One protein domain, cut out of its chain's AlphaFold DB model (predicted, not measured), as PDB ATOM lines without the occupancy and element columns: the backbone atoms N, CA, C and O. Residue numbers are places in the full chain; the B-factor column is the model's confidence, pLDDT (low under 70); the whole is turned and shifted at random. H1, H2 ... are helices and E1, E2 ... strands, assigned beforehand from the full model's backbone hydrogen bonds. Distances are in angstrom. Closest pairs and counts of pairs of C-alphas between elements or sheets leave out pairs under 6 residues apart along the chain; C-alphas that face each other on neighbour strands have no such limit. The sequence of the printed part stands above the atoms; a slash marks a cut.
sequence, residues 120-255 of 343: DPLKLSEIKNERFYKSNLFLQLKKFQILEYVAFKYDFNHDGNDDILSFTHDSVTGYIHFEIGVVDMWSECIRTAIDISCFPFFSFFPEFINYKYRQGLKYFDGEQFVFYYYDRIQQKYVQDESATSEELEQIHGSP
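Overview. This is residues 120 to 255 of the 343 residues of the protein "YARHG domain-containing protein" of Treponema succinifaciens (strain ATCC 33096 / DSM 2489 / 6091) (UniProt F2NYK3). Two strongly twisted sheets, one of the strands E1 to E3 and one of E4 to E7, come together where E3 bends beside E7. The short helix H3 covers part of E6, H2 grazes the four-stranded sheet at E4, and H1 is near H2 but off both sheets. The printed part has 136 residues, 68 of them in named elements, in the order H1 H2 E1 E2 E3 E4 E5 E6 E7 H3; the class is mixed, helices and strands. The sheets, in the orders E1 E2 E3 and E4 E5 E6 E7, are both antiparallel. The whole is compact, with a radius of gyration of the C-alphas of 14.8 A and spans of 41 by 40 by 23 A.

Arrangement. H1, residues 130 to 134, and H2, residues 136 to 144, are close but not clearly touching; their closest C-alphas, of Phe 132 and Phe 138, are 6.3 A apart. E1, residues 163 to 169, E2, residues 176 to 184, and E3, residues 189 to 198, form a meander, each strand the antiparallel neighbour of the one before. N 166 and O 179 are 2.7 A apart in the hairpin of E1 and E2, and N 178 and O 196 are 2.8 A apart in that of E2 and E3, within hydrogen-bond range. E3 bends by 60 degrees at residue 193. E4, residues 207 to 211, E5, residues 214 to 220, E6, residues 225 to 231, and E7, residues 236 to 239, form a second meander, with N 209 and O 216 at 3.0 A, N 217 and O 228 at 2.8 A, and N 231 and O 236 at 2.9 A. The closest C-alphas of E3 and E7, of Ala 193 and Tyr 237, are 6.7 A apart. E3 and E5 are near each other; E3 and E6 are apart. H2 is on the second sheet but only grazes it, with residues 136 to 141; the closest C-alphas of H2 and E4, of Leu 137 and Glu 207, are 5.2 A apart. H3, residues 245 to 249, is on that sheet over E6 at a height of 7.0 A. Its O i to N i+4 pair is within hydrogen-bond range, as are 3 of 5 in H2 and 0 of 1 in H1, where 2 of 2 O i to N i+3 pairs are.

Along the chain. H1 begins at C-alpha 130, (136.649, 197.668, 219.480), and H3 ends at C-alpha 249, (123.670, 195.842, 235.762). H2 is 13.7 A long, E1 19.9 A, E2 25.0 A, E3 24.9 A, E5 18.4 A and E6 19.2 A.

Size, cuts and confidence. The C-alphas farthest apart, of Val 172 and Ile 233, are 41.9 A apart. The printed part has no cut. The link from H2 to E1, 18 residues, is long. Mean pLDDT of the printed part is 76.4; 51 residues are under 70, among them 150 to 176 and 180 to 193.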
ATOM      1  N   ASP A 120     149.948 183.665 228.530       62.56
ATOM      2  CA  ASP A 120     150.481 184.478 227.442       62.56
ATOM      3  C   ASP A 120     149.886 185.896 227.502       62.56
ATOM      4  O   ASP A 120     148.667 186.069 227.415       62.56
ATOM      5  N   PRO A 121     150.713 186.940 227.685       67.75
ATOM      6  CA  PRO A 121     150.205 188.294 227.809       67.75
ATOM      7  C   PRO A 121     149.608 188.750 226.476       67.75
ATOM      8  O   PRO A 121     150.144 188.479 225.402       67.75
ATOM      9  N   LEU A 122     148.507 189.497 226.537       69.69
ATOM     10  CA  LEU A 122     147.763 189.870 225.343       69.69
ATOM     11  C   LEU A 122     148.445 191.019 224.616       69.69
ATOM     12  O   LEU A 122     148.540 192.129 225.151       69.69
ATOM     13  N   LYS A 123     148.858 190.798 223.366       75.62
ATOM     14  CA  LYS A 123     149.320 191.894 222.521       75.62
ATOM     15  C   LYS A 123     148.143 192.769 222.135       75.62
ATOM     16  O   LYS A 123     147.168 192.300 221.549       75.62
ATOM     17  N   LEU A 124     148.263 194.072 222.368       76.94
ATOM     18  CA  LEU A 124     147.203 195.019 222.035       76.94
ATOM     19  C   LEU A 124     146.804 194.918 220.560       76.94
ATOM     20  O   LEU A 124     145.629 194.795 220.261       76.94
ATOM     21  N   SER A 125     147.755 194.842 219.628       76.12
ATOM     22  CA  SER A 125     147.432 194.750 218.195       76.12
ATOM     23  C   SER A 125     146.621 193.510 217.790       76.12
ATOM     24  O   SER A 125     146.043 193.495 216.705       76.12
ATOM     25  N   GLU A 126     146.602 192.456 218.607       71.94
ATOM     26  CA  GLU A 126     145.829 191.237 218.338       71.94
ATOM     27  C   GLU A 126     144.390 191.329 218.831       71.94
ATOM     28  O   GLU A 126     143.522 190.607 218.337       71.94
ATOM     29  N   ILE A 127     144.117 192.247 219.755       74.44
ATOM     30  CA  ILE A 127     142.772 192.555 220.211       74.44
ATOM     31  C   ILE A 127     142.081 193.317 219.081       74.44
ATOM     32  O   ILE A 127     142.292 194.515 218.886       74.44
ATOM     33  N   LYS A 128     141.244 192.610 218.320       72.75
ATOM     34  CA  LYS A 128     140.477 193.172 217.193       72.75
ATOM     35  C   LYS A 128     139.057 193.597 217.578       72.75
ATOM     36  O   LYS A 128     138.282 194.004 216.719       72.75
ATOM     37  N   ASN A 129     138.703 193.515 218.862       76.62
ATOM     38  CA  ASN A 129     137.381 193.878 219.360       76.62
ATOM     39  C   ASN A 129     137.355 195.331 219.874       76.62
ATOM     40  O   ASN A 129     137.801 195.620 220.983       76.62
ATOM     41  N   GLU A 130     136.779 196.251 219.094       79.56
ATOM     42  CA  GLU A 130     136.649 197.668 219.480       79.56
ATOM     43  C   GLU A 130     135.853 197.897 220.773       79.56
ATOM     44  O   GLU A 130     136.116 198.864 221.492       79.56
ATOM     45  N   ARG A 131     134.878 197.030 221.085       81.19
ATOM     46  CA  ARG A 131     134.094 197.143 222.323       81.19
ATOM     47  C   ARG A 131     134.954 196.828 223.540       81.19
ATOM     48  O   ARG A 131     134.819 197.504 224.553       81.19
ATOM     49  N   PHE A 132     135.880 195.876 223.417       81.62
ATOM     50  CA  PHE A 132     136.799 195.541 224.501       81.62
ATOM     51  C   PHE A 132     137.677 196.735 224.881       81.62
ATOM     52  O   PHE A 132     137.757 197.066 226.057       81.62
ATOM     53  N   TYR A 133     138.227 197.474 223.911       83.81
ATOM     54  CA  TYR A 133     139.029 198.678 224.185       83.81
ATOM     55  C   TYR A 133     138.296 199.779 224.957       83.81
ATOM     56  O   TYR A 133     138.938 200.629 225.576       83.81
ATOM     57  N   LYS A 134     136.964 199.793 224.886       86.00
ATOM     58  CA  LYS A 134     136.102 200.757 225.581       86.00
ATOM     59  C   LYS A 134     135.540 200.203 226.893       86.00
ATOM     60  O   LYS A 134     134.890 200.949 227.616       86.00
ATOM     61  N   SER A 135     135.761 198.922 227.185       86.81
ATOM     62  CA  SER A 135     135.275 198.278 228.405       86.81
ATOM     63  C   SER A 135     136.031 198.771 229.639       86.81
ATOM     64  O   SER A 135     137.228 199.069 229.569       86.81
ATOM     65  N   ASN A 136     135.352 198.804 230.789       90.00
ATOM     66  CA  ASN A 136     136.001 199.117 232.063       90.00
ATOM     67  C   ASN A 136     137.110 198.117 232.384       90.00
ATOM     68  O   ASN A 136     138.171 198.534 232.835       90.00
ATOM     69  N   LEU A 137     136.914 196.839 232.046       86.69
ATOM     70  CA  LEU A 137     137.937 195.807 232.176       86.69
ATOM     71  C   LEU A 137     139.239 196.216 231.504       86.69
ATOM     72  O   LEU A 137     140.281 196.277 232.144       86.69
ATOM     73  N   PHE A 138     139.189 196.553 230.218       86.06
ATOM     74  CA  PHE A 138     140.393 196.943 229.503       86.06
ATOM     75  C   PHE A 138     141.043 198.182 230.120       86.06
ATOM     76  O   PHE A 138     142.263 198.228 230.251       86.06
ATOM     77  N   LEU A 139     140.254 199.175 230.538       88.44
ATOM     78  CA  LEU A 139     140.783 200.371 231.199       88.44
ATOM     79  C   LEU A 139     141.463 200.047 232.540       88.44
ATOM     80  O   LEU A 139     142.510 200.624 232.838       88.44
ATOM     81  N   GLN A 140     140.910 199.103 233.304       87.12
ATOM     82  CA  GLN A 140     141.471 198.602 234.558       87.12
ATOM     83  C   GLN A 140     142.777 197.834 234.316       87.12
ATOM     84  O   GLN A 140     143.792 198.134 234.942       87.12
ATOM     85  N   LEU A 141     142.788 196.907 233.355       79.94
ATOM     86  CA  LEU A 141     143.954 196.080 233.026       79.94
ATOM     87  C   LEU A 141     145.076 196.884 232.366       79.94
ATOM     88  O   LEU A 141     146.252 196.639 232.618       79.94
ATOM     89  N   LYS A 142     144.743 197.896 231.558       80.31
ATOM     90  CA  LYS A 142     145.727 198.755 230.883       80.31
ATOM     91  C   LYS A 142     146.647 199.487 231.866       80.31
ATOM     92  O   LYS A 142     147.744 199.898 231.487       80.31
ATOM     93  N   LYS A 143     146.260 199.625 233.139       75.56
ATOM     94  CA  LYS A 143     147.159 200.113 234.199       75.56
ATOM     95  C   LYS A 143     148.419 199.255 234.358       75.56
ATOM     96  O   LYS A 143     149.462 199.794 234.717       75.56
ATOM     97  N   PHE A 144     148.322 197.975 234.017       72.38
ATOM     98  CA  PHE A 144     149.372 196.961 234.093       72.38
ATOM     99  C   PHE A 144     149.990 196.666 232.716       72.38
ATOM    100  O   PHE A 144     150.662 195.659 232.523       72.38
ATOM    101  N   GLN A 145     149.775 197.550 231.733       75.44
ATOM    102  CA  GLN A 145     150.341 197.415 230.395       75.44
ATOM    103  C   GLN A 145     151.879 197.429 230.435       75.44
ATOM    104  O   GLN A 145     152.503 198.376 230.927       75.44
ATOM    105  N   ILE A 146     152.481 196.413 229.819       65.88
ATOM    106  CA  ILE A 146     153.921 196.267 229.620       65.88
ATOM    107  C   ILE A 146     154.204 196.367 228.122       65.88
ATOM    108  O   ILE A 146     153.802 195.506 227.347       65.88
ATOM    109  N   LEU A 147     154.920 197.412 227.694       73.25
ATOM    110  CA  LEU A 147     155.183 197.678 226.271       73.25
ATOM    111  C   LEU A 147     153.868 197.745 225.461       73.25
ATOM    112  O   LEU A 147     153.002 198.568 225.758       73.25
ATOM    113  N   GLU A 148     153.712 196.902 224.440       73.50
ATOM    114  CA  GLU A 148     152.495 196.745 223.629       73.50
ATOM    115  C   GLU A 148     151.584 195.602 224.122       73.50
ATOM    116  O   GLU A 148     150.655 195.217 223.414       73.50
ATOM    117  N   TYR A 149     151.842 195.063 225.317       73.06
ATOM    118  CA  TYR A 149     151.135 193.923 225.896       73.06
ATOM    119  C   TYR A 149     150.399 194.315 227.169       73.06
ATOM    120  O   TYR A 149     150.813 195.218 227.899       73.06
ATOM    121  N   VAL A 150     149.312 193.613 227.459       69.75
ATOM    122  CA  VAL A 150     148.604 193.705 228.732       69.75
ATOM    123  C   VAL A 150     148.659 192.343 229.401       69.75
ATOM    124  O   VAL A 150     148.239 191.338 228.835       69.75
ATOM    125  N   ALA A 151     149.192 192.342 230.614       67.44
ATOM    126  CA  ALA A 151     149.177 191.223 231.535       67.44
ATOM    127  C   ALA A 151     148.663 191.750 232.867       67.44
ATOM    128  O   ALA A 151     148.855 192.925 233.183       67.44
ATOM    129  N   PHE A 152     148.022 190.904 233.655       68.06
ATOM    130  CA  PHE A 152     147.514 191.319 234.946       68.06
ATOM    131  C   PHE A 152     147.607 190.151 235.906       68.06
ATOM    132  O   PHE A 152     147.125 189.069 235.616       68.06
ATOM    133  N   LYS A 153     148.223 190.383 237.056       66.12
ATOM    134  CA  LYS A 153     148.180 189.478 238.194       66.12
ATOM    135  C   LYS A 153     147.956 190.346 239.415       66.12
ATOM    136  O   LYS A 153     148.556 191.416 239.531       66.12
ATOM    137  N   TYR A 154     147.061 189.896 240.272       68.06
ATOM    138  CA  TYR A 154     146.609 190.674 241.399       68.06
ATOM    139  C   TYR A 154     146.285 189.745 242.543       68.06
ATOM    140  O   TYR A 154     145.515 188.805 242.389       68.06
ATOM    141  N   ASP A 155     146.898 190.053 243.672       68.31
ATOM    142  CA  ASP A 155     146.561 189.479 244.954       68.31
ATOM    143  C   ASP A 155     145.285 190.172 245.455       68.31
ATOM    144  O   ASP A 155     145.327 191.315 245.918       68.31
ATOM    145  N   PHE A 156     144.150 189.492 245.290       68.81
ATOM    146  CA  PHE A 156     142.823 190.036 245.580       68.81
ATOM    147  C   PHE A 156     142.528 190.208 247.060       68.81
ATOM    148  O   PHE A 156     141.693 191.037 247.411       68.81
ATOM    149  N   ASN A 157     143.163 189.410 247.916       67.19
ATOM    150  CA  ASN A 157     142.949 189.467 249.355       67.19
ATOM    151  C   ASN A 157     144.091 190.218 250.073       67.19
ATOM    152  O   ASN A 157     144.047 190.356 251.300       67.19
ATOM    153  N   HIS A 158     145.083 190.699 249.317       69.31
ATOM    154  CA  HIS A 158     146.263 191.422 249.787       69.31
ATOM    155  C   HIS A 158     147.008 190.708 250.929       69.31
ATOM    156  O   HIS A 158     147.529 191.362 251.845       69.31
ATOM    157  N   ASP A 159     147.018 189.374 250.923       62.41
ATOM    158  CA  ASP A 159     147.678 188.553 251.939       62.41
ATOM    159  C   ASP A 159     149.123 188.163 251.574       62.41
ATOM    160  O   ASP A 159     149.846 187.636 252.427       62.41
ATOM    161  N   GLY A 160     149.566 188.481 250.355       56.38
ATOM    162  CA  GLY A 160     150.888 188.155 249.825       56.38
ATOM    163  C   GLY A 160     151.021 186.720 249.306       56.38
ATOM    164  O   GLY A 160     152.125 186.311 248.938       56.38
ATOM    165  N   ASN A 161     149.932 185.949 249.284       51.19
ATOM    166  CA  ASN A 161     149.838 184.624 248.692       51.19
ATOM    167  C   ASN A 161     149.134 184.751 247.338       51.19
ATOM    168  O   ASN A 161     148.032 185.264 247.201       51.19
ATOM    169  N   ASP A 162     149.835 184.319 246.303       56.22
ATOM    170  CA  ASP A 162     149.532 184.668 244.924       56.22
ATOM    171  C   ASP A 162     148.153 184.182 244.418       56.22
ATOM    172  O   ASP A 162     147.894 182.982 244.355       56.22
ATOM    173  N   ASP A 163     147.354 185.102 243.870       60.22
ATOM    174  CA  ASP A 163     146.265 184.822 242.924       60.22
ATOM    175  C   ASP A 163     146.709 185.268 241.512       60.22
ATOM    176  O   ASP A 163     147.159 186.396 241.304       60.22
ATOM    177  N   ILE A 164     146.644 184.381 240.515       59.59
ATOM    178  CA  ILE A 164     146.838 184.690 239.091       59.59
ATOM    179  C   ILE A 164     145.492 185.061 238.495       59.59
ATOM    180  O   ILE A 164     144.519 184.334 238.633       59.59
ATOM    181  N   LEU A 165     145.468 186.123 237.703       57.62
ATOM    182  CA  LEU A 165     144.428 186.286 236.706       57.62
ATOM    183  C   LEU A 165     145.049 186.098 235.321       57.62
ATOM    184  O   LEU A 165     146.131 186.586 235.012       57.62
ATOM    185  N   SER A 166     144.373 185.325 234.497       62.34
ATOM    186  CA  SER A 166     144.776 184.946 233.161       62.34
ATOM    187  C   SER A 166     143.718 185.375 232.179       62.34
ATOM    188  O   SER A 166     142.522 185.312 232.465       62.34
ATOM    189  N   PHE A 167     144.166 185.770 230.997       65.25
ATOM    190  CA  PHE A 167     143.277 185.994 229.880       65.25
ATOM    191  C   PHE A 167     143.880 185.357 228.647       65.25
ATOM    192  O   PHE A 167     145.031 185.634 228.319       65.25
ATOM    193  N   THR A 168     143.080 184.581 227.928       61.94
ATOM    194  CA  THR A 168     143.454 184.096 226.600       61.94
ATOM    195  C   THR A 168     142.502 184.713 225.591       61.94
ATOM    196  O   THR A 168     141.286 184.639 225.753       61.94
ATOM    197  N   HIS A 169     143.038 185.350 224.553       60.66
ATOM    198  CA  HIS A 169     142.239 185.908 223.468       60.66
ATOM    199  C   HIS A 169     142.530 185.151 222.182       60.66
ATOM    200  O   HIS A 169     143.663 185.132 221.701       60.66
ATOM    201  N   ASP A 170     141.491 184.580 221.588       62.75
ATOM    202  CA  ASP A 170     141.606 183.966 220.276       62.75
ATOM    203  C   ASP A 170     141.353 185.027 219.195       62.75
ATOM    204  O   ASP A 170     140.266 185.595 219.067       62.75
ATOM    205  N   SER A 171     142.381 185.303 218.392       57.94
ATOM    206  CA  SER A 171     142.342 186.349 217.363       57.94
ATOM    207  C   SER A 171     141.464 186.026 216.144       57.94
ATOM    208  O   SER A 171     141.232 186.915 215.316       57.94
ATOM    209  N   VAL A 172     140.981 184.783 216.020       59.97
ATOM    210  CA  VAL A 172     140.130 184.297 214.921       59.97
ATOM    211  C   VAL A 172     138.654 184.403 215.298       59.97
ATOM    212  O   VAL A 172     137.844 184.901 214.522       59.97
ATOM    213  N   THR A 173     138.307 183.956 216.500       63.59
ATOM    214  CA  THR A 173     136.942 183.921 217.037       63.59
ATOM    215  C   THR A 173     136.590 185.184 217.824       63.59
ATOM    216  O   THR A 173     135.410 185.454 218.036       63.59
ATOM    217  N   GLY A 174     137.592 185.967 218.247       61.38
ATOM    218  CA  GLY A 174     137.446 187.122 219.139       61.38
ATOM    219  C   GLY A 174     137.044 186.742 220.567       61.38
ATOM    220  O   GLY A 174     136.618 187.608 221.333       61.38
ATOM    221  N   TYR A 175     137.114 185.450 220.890       69.62
ATOM    222  CA  TYR A 175     136.827 184.871 222.194       69.62
ATOM    223  C   TYR A 175     137.816 185.390 223.235       69.62
ATOM    224  O   TYR A 175     139.015 185.451 222.970       69.62
ATOM    225  N   ILE A 176     137.301 185.765 224.405       68.81
ATOM    226  CA  ILE A 176     138.108 186.120 225.570       68.81
ATOM    227  C   ILE A 176     137.793 185.102 226.656       68.81
ATOM    228  O   ILE A 176     136.697 185.087 227.216       68.81
ATOM    229  N   HIS A 177     138.770 184.256 226.939       73.06
ATOM    230  CA  HIS A 177     138.799 183.415 228.122       73.06
ATOM    231  C   HIS A 177     139.390 184.212 229.271       73.06
ATOM    232  O   HIS A 177     140.392 184.901 229.090       73.06
ATOM    233  N   PHE A 178     138.766 184.126 230.432       73.00
ATOM    234  CA  PHE A 178     139.157 184.800 231.653       73.00
ATOM    235  C   PHE A 178     139.245 183.750 232.748       73.00
ATOM    236  O   PHE A 178     138.272 183.048 233.002       73.00
ATOM    237  N   GLU A 179     140.381 183.658 233.421       70.94
ATOM    238  CA  GLU A 179     140.585 182.665 234.468       70.94
ATOM    239  C   GLU A 179     141.281 183.298 235.672       70.94
ATOM    240  O   GLU A 179     142.415 183.752 235.562       70.94
ATOM    241  N   ILE A 180     140.629 183.307 236.836       68.62
ATOM    242  CA  ILE A 180     141.292 183.575 238.118       68.62
ATOM    243  C   ILE A 180     141.745 182.231 238.673       68.62
ATOM    244  O   ILE A 180     140.915 181.388 239.015       68.62
ATOM    245  N   GLY A 181     143.052 182.032 238.772       64.12
ATOM    246  CA  GLY A 181     143.681 180.922 239.470       64.12
ATOM    247  C   GLY A 181     144.257 181.360 240.814       64.12
ATOM    248  O   GLY A 181     144.788 182.453 240.940       64.12
ATOM    249  N   VAL A 182     144.209 180.486 241.808       57.56
ATOM    250  CA  VAL A 182     144.951 180.615 243.065       57.56
ATOM    251  C   VAL A 182     146.256 179.853 242.905       57.56
ATOM    252  O   VAL A 182     146.243 178.666 242.561       57.56
ATOM    253  N   VAL A 183     147.383 180.512 243.138       50.09
ATOM    254  CA  VAL A 183     148.694 179.866 243.141       50.09
ATOM    255  C   VAL A 183     149.026 179.476 244.564       50.09
ATOM    256  O   VAL A 183     149.403 180.302 245.393       50.09
ATOM    257  N   ASP A 184     148.984 178.178 244.837       47.88
ATOM    258  CA  ASP A 184     149.605 177.681 246.051       47.88
ATOM    259  C   ASP A 184     151.109 177.517 245.805       47.88
ATOM    260  O   ASP A 184     151.589 176.558 245.189       47.88
ATOM    261  N   MET A 185     151.868 178.492 246.304       38.12
ATOM    262  CA  MET A 185     153.320 178.521 246.193       38.12
ATOM    263  C   MET A 185     154.020 177.310 246.822       38.12
ATOM    264  O   MET A 185     155.180 177.078 246.470       38.12
ATOM    265  N   TRP A 186     153.356 176.575 247.719       39.84
ATOM    266  CA  TRP A 186     153.911 175.427 248.437       39.84
ATOM    267  C   TRP A 186     153.606 174.090 247.770       39.84
ATOM    268  O   TRP A 186     154.324 173.120 248.009       39.84
ATOM    269  N   SER A 187     152.562 174.023 246.944       44.25
ATOM    270  CA  SER A 187     152.174 172.795 246.241       44.25
ATOM    271  C   SER A 187     152.429 172.831 244.736       44.25
ATOM    272  O   SER A 187     152.074 171.876 244.047       44.25
ATOM    273  N   GLU A 188     153.048 173.908 244.230       48.91
ATOM    274  CA  GLU A 188     153.342 174.132 242.802       48.91
ATOM    275  C   GLU A 188     152.107 173.991 241.895       48.91
ATOM    276  O   GLU A 188     152.227 173.819 240.681       48.91
ATOM    277  N   CYS A 189     150.901 174.065 242.467       48.12
ATOM    278  CA  CYS A 189     149.661 173.866 241.740       48.12
ATOM    279  C   CYS A 189     148.883 175.177 241.646       48.12
ATOM    280  O   CYS A 189     148.616 175.853 242.642       48.12
ATOM    281  N   ILE A 190     148.522 175.530 240.414       57.97
ATOM    282  CA  ILE A 190     147.521 176.553 240.137       57.97
ATOM    283  C   ILE A 190     146.166 175.863 240.256       57.97
ATOM    284  O   ILE A 190     145.924 174.848 239.600       57.97
ATOM    285  N   ARG A 191     145.289 176.390 241.107       62.38
ATOM    286  CA  ARG A 191     143.893 175.953 241.190       62.38
ATOM    287  C   ARG A 191     143.010 177.023 240.585       62.38
ATOM    288  O   ARG A 191     142.985 178.136 241.088       62.38
ATOM    289  N   THR A 192     142.252 176.689 239.554       66.25
ATOM    290  CA  THR A 192     141.274 177.607 238.970       66.25
ATOM    291  C   THR A 192     140.167 177.913 239.983       66.25
ATOM    292  O   THR A 192     139.447 177.009 240.405       66.25
ATOM    293  N   ALA A 193     140.050 179.173 240.402       66.31
ATOM    294  CA  ALA A 193     138.971 179.653 241.262       66.31
ATOM    295  C   ALA A 193     137.742 180.062 240.451       66.31
ATOM    296  O   ALA A 193     136.619 179.739 240.829       66.31
ATOM    297  N   ILE A 194     137.957 180.789 239.354       70.75
ATOM    298  CA  ILE A 194     136.899 181.300 238.483       70.75
ATOM    299  C   ILE A 194     137.360 181.121 237.039       70.75
ATOM    300  O   ILE A 194     138.433 181.593 236.682       70.75
ATOM    301  N   ASP A 195     136.539 180.473 236.218       78.19
ATOM    302  CA  ASP A 195     136.751 180.298 234.779       78.19
ATOM    303  C   ASP A 195     135.540 180.881 234.042       78.19
ATOM    304  O   ASP A 195     134.402 180.452 234.249       78.19
ATOM    305  N   ILE A 196     135.776 181.909 233.229       76.62
ATOM    306  CA  ILE A 196     134.755 182.664 232.512       76.62
ATOM    307  C   ILE A 196     135.105 182.697 231.029       76.62
ATOM    308  O   ILE A 196     136.170 183.134 230.600       76.62
ATOM    309  N   SER A 197     134.134 182.304 230.219       72.62
ATOM    310  CA  SER A 197     134.215 182.322 228.766       72.62
ATOM    311  C   SER A 197     133.342 183.441 228.205       72.62
ATOM    312  O   SER A 197     132.118 183.328 228.189       72.62
ATOM    313  N   CYS A 198     133.955 184.519 227.714       69.56
ATOM    314  CA  CYS A 198     133.241 185.645 227.119       69.56
ATOM    315  C   CYS A 198     133.341 185.613 225.594       69.56
ATOM    316  O   CYS A 198     134.416 185.769 225.009       69.56
ATOM    317  N   PHE A 199     132.195 185.482 224.925       64.69
ATOM    318  CA  PHE A 199     132.144 185.625 223.474       64.69
ATOM    319  C   PHE A 199     131.955 187.095 223.079       64.69
ATOM    320  O   PHE A 199     131.135 187.804 223.671       64.69
ATOM    321  N   PRO A 200     132.637 187.555 222.019       60.03
ATOM    322  CA  PRO A 200     132.645 188.960 221.607       60.03
ATOM    323  C   PRO A 200     131.262 189.486 221.196       60.03
ATOM    324  O   PRO A 200     131.049 190.699 221.181       60.03
ATOM    325  N   PHE A 201     130.316 188.595 220.888       59.22
ATOM    326  CA  PHE A 201     128.951 188.947 220.501       59.22
ATOM    327  C   PHE A 201     128.094 189.464 221.667       59.22
ATOM    328  O   PHE A 201     127.200 190.275 221.430       59.22
ATOM    329  N   PHE A 202     128.376 189.066 222.914       59.50
ATOM    330  CA  PHE A 202     127.516 189.400 224.059       59.50
ATOM    331  C   PHE A 202     127.738 190.810 224.617       59.50
ATOM    332  O   PHE A 202     126.893 191.307 225.339       59.50
ATOM    333  N   SER A 203     128.805 191.523 224.232       65.00
ATOM    334  CA  SER A 203     129.127 192.899 224.689       65.00
ATOM    335  C   SER A 203     129.316 193.097 226.198       65.00
ATOM    336  O   SER A 203     129.663 194.203 226.608       65.00
ATOM    337  N   PHE A 204     129.116 192.062 227.008       77.81
ATOM    338  CA  PHE A 204     129.342 192.078 228.444       77.81
ATOM    339  C   PHE A 204     130.725 191.503 228.727       77.81
ATOM    340  O   PHE A 204     131.006 190.348 228.408       77.81
ATOM    341  N   PHE A 205     131.594 192.330 229.295       84.25
ATOM    342  CA  PHE A 205     132.907 191.915 229.772       84.25
ATOM    343  C   PHE A 205     132.882 191.882 231.303       84.25
ATOM    344  O   PHE A 205     132.148 192.679 231.894       84.25
ATOM    345  N   PRO A 206     133.663 191.001 231.950       88.00
ATOM    346  CA  PRO A 206     133.823 191.031 233.397       88.00
ATOM    347  C   PRO A 206     134.327 192.401 233.853       88.00
ATOM    348  O   PRO A 206     135.085 193.039 233.139       88.00
ATOM    349  N   GLU A 207     133.940 192.867 235.030       90.00
ATOM    350  CA  GLU A 207     134.387 194.146 235.579       90.00
ATOM    351  C   GLU A 207     134.787 193.974 237.040       90.00
ATOM    352  O   GLU A 207     134.067 193.334 237.811       90.00
ATOM    353  N   PHE A 208     135.888 194.607 237.445       90.75
ATOM    354  CA  PHE A 208     136.189 194.764 238.863       90.75
ATOM    355  C   PHE A 208     135.360 195.900 239.436       90.75
ATOM    356  O   PHE A 208     135.435 197.032 238.947       90.75
ATOM    357  N   ILE A 209     134.556 195.601 240.450       94.81
ATOM    358  CA  ILE A 209     133.632 196.564 241.045       94.81
ATOM    359  C   ILE A 209     133.764 196.579 242.563       94.81
ATOM    360  O   ILE A 209     134.228 195.621 243.181       94.81
ATOM    361  N   ASN A 210     133.312 197.684 243.148       94.19
ATOM    362  CA  ASN A 210     132.999 197.743 244.565       94.19
ATOM    363  C   ASN A 210     131.496 197.503 244.714       94.19
ATOM    364  O   ASN A 210     130.711 198.163 244.031       94.19
ATOM    365  N   TYR A 211     131.108 196.575 245.583       94.69
ATOM    366  CA  TYR A 211     129.707 196.301 245.894       94.69
ATOM    367  C   TYR A 211     129.539 196.032 247.386       94.69
ATOM    368  O   TYR A 211     130.165 195.126 247.934       94.69
ATOM    369  N   LYS A 212     128.707 196.834 248.055       93.38
ATOM    370  CA  LYS A 212     128.422 196.760 249.495       93.38
ATOM    371  C   LYS A 212     129.699 196.646 250.337       93.38
ATOM    372  O   LYS A 212     129.812 195.780 251.204       93.38
ATOM    373  N   TYR A 213     130.654 197.544 250.089       92.19
ATOM    374  CA  TYR A 213     131.949 197.601 250.794       92.19
ATOM    375  C   TYR A 213     132.855 196.373 250.591       92.19
ATOM    376  O   TYR A 213     133.701 196.090 251.444       92.19
ATOM    377  N   ARG A 214     132.682 195.645 249.483       91.88
ATOM    378  CA  ARG A 214     133.542 194.532 249.065       91.88
ATOM    379  C   ARG A 214     134.132 194.806 247.697       91.88
ATOM    380  O   ARG A 214     133.446 195.347 246.827       91.88
ATOM    381  N   GLN A 215     135.381 194.402 247.514       91.00
ATOM    382  CA  GLN A 215     136.002 194.338 246.199       91.00
ATOM    383  C   GLN A 215     135.703 192.977 245.571       91.00
ATOM    384  O   GLN A 215     135.703 191.952 246.251       91.00
ATOM    385  N   GLY A 216     135.417 192.955 244.272       89.31
ATOM    386  CA  GLY A 216     135.148 191.689 243.607       89.31
ATOM    387  C   GLY A 216     134.970 191.793 242.103       89.31
ATOM    388  O   GLY A 216     135.116 192.859 241.498       89.31
ATOM    389  N   LEU A 217     134.650 190.649 241.511       90.38
ATOM    390  CA  LEU A 217     134.441 190.478 240.086       90.38
ATOM    391  C   LEU A 217     132.950 190.354 239.787       90.38
ATOM    392  O   LEU A 217     132.278 189.447 240.279       90.38
ATOM    393  N   LYS A 218     132.453 191.233 238.920       92.62
ATOM    394  CA  LYS A 218     131.130 191.121 238.308       92.62
ATOM    395  C   LYS A 218     131.271 190.566 236.896       92.62
ATOM    396  O   LYS A 218     132.073 191.085 236.127       92.62
ATOM    397  N   TYR A 219     130.459 189.589 236.512       89.81
ATOM    398  CA  TYR A 219     130.354 189.151 235.118       89.81
ATOM    399  C   TYR A 219     128.949 188.629 234.800       89.81
ATOM    400  O   TYR A 219     128.134 188.441 235.699       89.81
ATOM    401  N   PHE A 220     128.658 188.451 233.513       88.19
ATOM    402  CA  PHE A 220     127.409 187.857 233.039       88.19
ATOM    403  C   PHE A 220     127.621 186.358 232.812       88.19
ATOM    404  O   PHE A 220     128.486 185.985 232.017       88.19
ATOM    405  N   ASP A 221     126.865 185.507 233.502       85.69
ATOM    406  CA  ASP A 221     127.045 184.045 233.468       85.69
ATOM    407  C   ASP A 221     126.346 183.349 232.285       85.69
ATOM    408  O   ASP A 221     126.523 182.150 232.072       85.69
ATOM    409  N   GLY A 222     125.591 184.106 231.485       84.75
ATOM    410  CA  GLY A 222     124.764 183.606 230.386       84.75
ATOM    411  C   GLY A 222     123.274 183.871 230.600       84.75
ATOM    412  O   GLY A 222     122.542 184.008 229.619       84.75
ATOM    413  N   GLU A 223     122.847 184.021 231.853       88.62
ATOM    414  CA  GLU A 223     121.461 184.305 232.230       88.62
ATOM    415  C   GLU A 223     121.340 185.636 232.978       88.62
ATOM    416  O   GLU A 223     120.419 186.409 232.713       88.62
ATOM    417  N   GLN A 224     122.282 185.931 233.875       92.75
ATOM    418  CA  GLN A 224     122.227 187.091 234.758       92.75
ATOM    419  C   GLN A 224     123.617 187.630 235.121       92.75
ATOM    420  O   GLN A 224     124.645 186.978 234.931       92.75
ATOM    421  N   PHE A 225     123.659 188.851 235.656       94.31
ATOM    422  CA  PHE A 225     124.871 189.356 236.289       94.31
ATOM    423  C   PHE A 225     125.050 188.726 237.665       94.31
ATOM    424  O   PHE A 225     124.132 188.718 238.484       94.31
ATOM    425  N   VAL A 226     126.267 188.257 237.923       94.31
ATOM    426  CA  VAL A 226     126.693 187.684 239.200       94.31
ATOM    427  C   VAL A 226     127.913 188.433 239.726       94.31
ATOM    428  O   VAL A 226     128.698 188.986 238.953       94.31
ATOM    429  N   PHE A 227     128.067 188.458 241.048       94.94
ATOM    430  CA  PHE A 227     129.191 189.093 241.730       94.94
ATOM    431  C   PHE A 227     129.884 188.096 242.653       94.94
ATOM    432  O   PHE A 227     129.235 187.447 243.474       94.94
ATOM    433  N   TYR A 228     131.201 187.996 242.515       91.94
ATOM    434  CA  TYR A 228     132.066 187.153 243.329       91.94
ATOM    435  C   TYR A 228     133.061 188.015 244.094       91.94
ATOM    436  O   TYR A 228     133.675 188.916 243.527       91.94
ATOM    437  N   TYR A 229     133.261 187.697 245.368       88.94
ATOM    438  CA  TYR A 229     134.270 188.323 246.219       88.94
ATOM    439  C   TYR A 229     135.063 187.246 246.960       88.94
ATOM    440  O   TYR A 229     134.624 186.097 247.071       88.94
ATOM    441  N   TYR A 230     136.236 187.618 247.465       84.31
ATOM    442  CA  TYR A 230     137.041 186.723 248.280       84.31
ATOM    443  C   TYR A 230     136.536 186.717 249.730       84.31
ATOM    444  O   TYR A 230     136.587 187.725 250.436       84.31
ATOM    445  N   ASP A 231     136.046 185.572 250.203       84.75
ATOM    446  CA  ASP A 231     135.675 185.389 251.604       84.75
ATOM    447  C   ASP A 231     136.917 184.992 252.412       84.75
ATOM    448  O   ASP A 231     137.424 183.877 252.297       84.75
ATOM    449  N   ARG A 232     137.387 185.901 253.272       77.69
ATOM    450  CA  ARG A 232     138.568 185.703 254.133       77.69
ATOM    451  C   ARG A 232     138.390 184.624 255.197       77.69
ATOM    452  O   ARG A 232     139.376 184.035 255.630       77.69
ATOM    453  N   ILE A 233     137.161 184.389 255.651       81.75
ATOM    454  CA  ILE A 233     136.863 183.367 256.659       81.75
ATOM    455  C   ILE A 233     136.947 181.990 256.005       81.75
ATOM    456  O   ILE A 233     137.514 181.064 256.579       81.75
ATOM    457  N   GLN A 234     136.397 181.860 254.798       81.88
ATOM    458  CA  GLN A 234     136.396 180.607 254.041       81.88
ATOM    459  C   GLN A 234     137.651 180.406 253.180       81.88
ATOM    460  O   GLN A 234     137.850 179.306 252.668       81.88
ATOM    461  N   GLN A 235     138.466 181.449 253.014       77.69
ATOM    462  CA  GLN A 235     139.658 181.499 252.162       77.69
ATOM    463  C   GLN A 235     139.393 181.061 250.715       77.69
ATOM    464  O   GLN A 235     140.145 180.281 250.131       77.69
ATOM    465  N   LYS A 236     138.283 181.530 250.139       78.00
ATOM    466  CA  LYS A 236     137.899 181.220 248.756       78.00
ATOM    467  C   LYS A 236     137.001 182.301 248.170       78.00
ATOM    468  O   LYS A 236     136.337 183.033 248.902       78.00
ATOM    469  N   TYR A 237     136.906 182.318 246.846       82.56
ATOM    470  CA  TYR A 237     135.888 183.100 246.156       82.56
ATOM    471  C   TYR A 237     134.507 182.492 246.369       82.56
ATOM    472  O   TYR A 237     134.319 181.277 246.261       82.56
ATOM    473  N   VAL A 238     133.543 183.355 246.667       87.94
ATOM    474  CA  VAL A 238     132.137 182.985 246.809       87.94
ATOM    475  C   VAL A 238     131.267 183.983 246.065       87.94
ATOM    476  O   VAL A 238     131.582 185.173 245.993       87.94
ATOM    477  N   GLN A 239     130.163 183.488 245.518       92.81
ATOM    478  CA  GLN A 239     129.129 184.338 244.953       92.81
ATOM    479  C   GLN A 239     128.399 185.078 246.080       92.81
ATOM    480  O   GLN A 239     128.076 184.489 247.113       92.81
ATOM    481  N   ASP A 240     128.112 186.362 245.883       94.75
ATOM    482  CA  ASP A 240     127.204 187.098 246.759       94.75
ATOM    483  C   ASP A 240     125.752 186.827 246.341       94.75
ATOM    484  O   ASP A 240     125.225 187.459 245.429       94.75
ATOM    485  N   GLU A 241     125.095 185.878 247.011       94.88
ATOM    486  CA  GLU A 241     123.691 185.523 246.746       94.88
ATOM    487  C   GLU A 241     122.704 186.665 247.054       94.88
ATOM    488  O   GLU A 241     121.545 186.606 246.647       94.88
ATOM    489  N   SER A 242     123.139 187.714 247.767       94.94
ATOM    490  CA  SER A 242     122.311 188.896 248.034       94.94
ATOM    491  C   SER A 242     122.376 189.947 246.925       94.94
ATOM    492  O   SER A 242     121.607 190.911 246.966       94.94
ATOM    493  N   ALA A 243     123.297 189.798 245.968       96.38
ATOM    494  CA  ALA A 243     123.436 190.696 244.834       96.38
ATOM    495  C   ALA A 243     122.440 190.320 243.735       96.38
ATOM    496  O   ALA A 243     122.466 189.210 243.207       96.38
ATOM    497  N   THR A 244     121.559 191.254 243.378       96.94
ATOM    498  CA  THR A 244     120.593 191.027 242.296       96.94
ATOM    499  C   THR A 244     121.178 191.441 240.948       96.94
ATOM    500  O   THR A 244     121.934 192.411 240.858       96.94
ATOM    501  N   SER A 245     120.788 190.746 239.878       96.38
ATOM    502  CA  SER A 245     121.221 191.099 238.519       96.38
ATOM    503  C   SER A 245     120.850 192.535 238.143       96.38
ATOM    504  O   SER A 245     121.639 193.221 237.499       96.38
ATOM    505  N   GLU A 246     119.672 192.998 238.566       96.44
ATOM    506  CA  GLU A 246     119.164 194.349 238.297       96.44
ATOM    507  C   GLU A 246     120.046 195.427 238.945       96.44
ATOM    508  O   GLU A 246     120.360 196.432 238.310       96.44
ATOM    509  N   GLU A 247     120.497 195.212 240.186       96.31
ATOM    510  CA  GLU A 247     121.452 196.108 240.847       96.31
ATOM    511  C   GLU A 247     122.817 196.079 240.149       96.31
ATOM    512  O   GLU A 247     123.391 197.130 239.860       96.31
ATOM    513  N   LEU A 248     123.341 194.882 239.867       96.38
ATOM    514  CA  LEU A 248     124.676 194.699 239.290       96.38
ATOM    515  C   LEU A 248     124.796 195.262 237.870       96.38
ATOM    516  O   LEU A 248     125.866 195.747 237.492       96.38
ATOM    517  N   GLU A 249     123.715 195.236 237.093       94.56
ATOM    518  CA  GLU A 249     123.670 195.842 235.762       94.56
ATOM    519  C   GLU A 249     123.913 197.359 235.814       94.56
ATOM    520  O   GLU A 249     124.560 197.905 234.923       94.56
ATOM    521  N   GLN A 250     123.471 198.036 236.880       94.75
ATOM    522  CA  GLN A 250     123.630 199.486 237.049       94.75
ATOM    523  C   GLN A 250     124.991 199.894 237.637       94.75
ATOM    524  O   GLN A 250     125.310 201.085 237.699       94.75
ATOM    525  N   ILE A 251     125.798 198.932 238.091       94.50
ATOM    526  CA  ILE A 251     127.072 199.188 238.767       94.50
ATOM    527  C   ILE A 251     128.222 198.893 237.818       94.50
ATOM    528  O   ILE A 251     128.345 197.791 237.294       94.50
ATOM    529  N   HIS A 252     129.123 199.855 237.650       93.00
ATOM    530  CA  HIS A 252     130.278 199.723 236.771       93.00
ATOM    531  C   HIS A 252     131.591 199.954 237.506       93.00
ATOM    532  O   HIS A 252     131.687 200.774 238.423       93.00
ATOM    533  N   GLY A 253     132.616 199.231 237.066       90.62
ATOM    534  CA  GLY A 253     133.956 199.336 237.614       90.62
ATOM    535  C   GLY A 253     134.609 200.663 237.253       90.62
ATOM    536  O   GLY A 253     134.559 201.106 236.107       90.62
ATOM    537  N   SER A 254     135.276 201.298 238.217       91.38
ATOM    538  CA  SER A 254     136.089 202.478 237.915       91.38
ATOM    539  C   SER A 254     137.340 202.063 237.127       91.38
ATOM    540  O   SER A 254     137.992 201.090 237.520       91.38
ATOM    541  N   PRO A 255     137.771 202.820 236.098       89.44
ATOM    542  CA  PRO A 255     139.117 202.689 235.532       89.44
ATOM    543  C   PRO A 255     140.199 202.798 236.607       89.44
ATOM    544  O   PRO A 255     141.271 202.206 236.492       89.44
TER     545      PRO A 255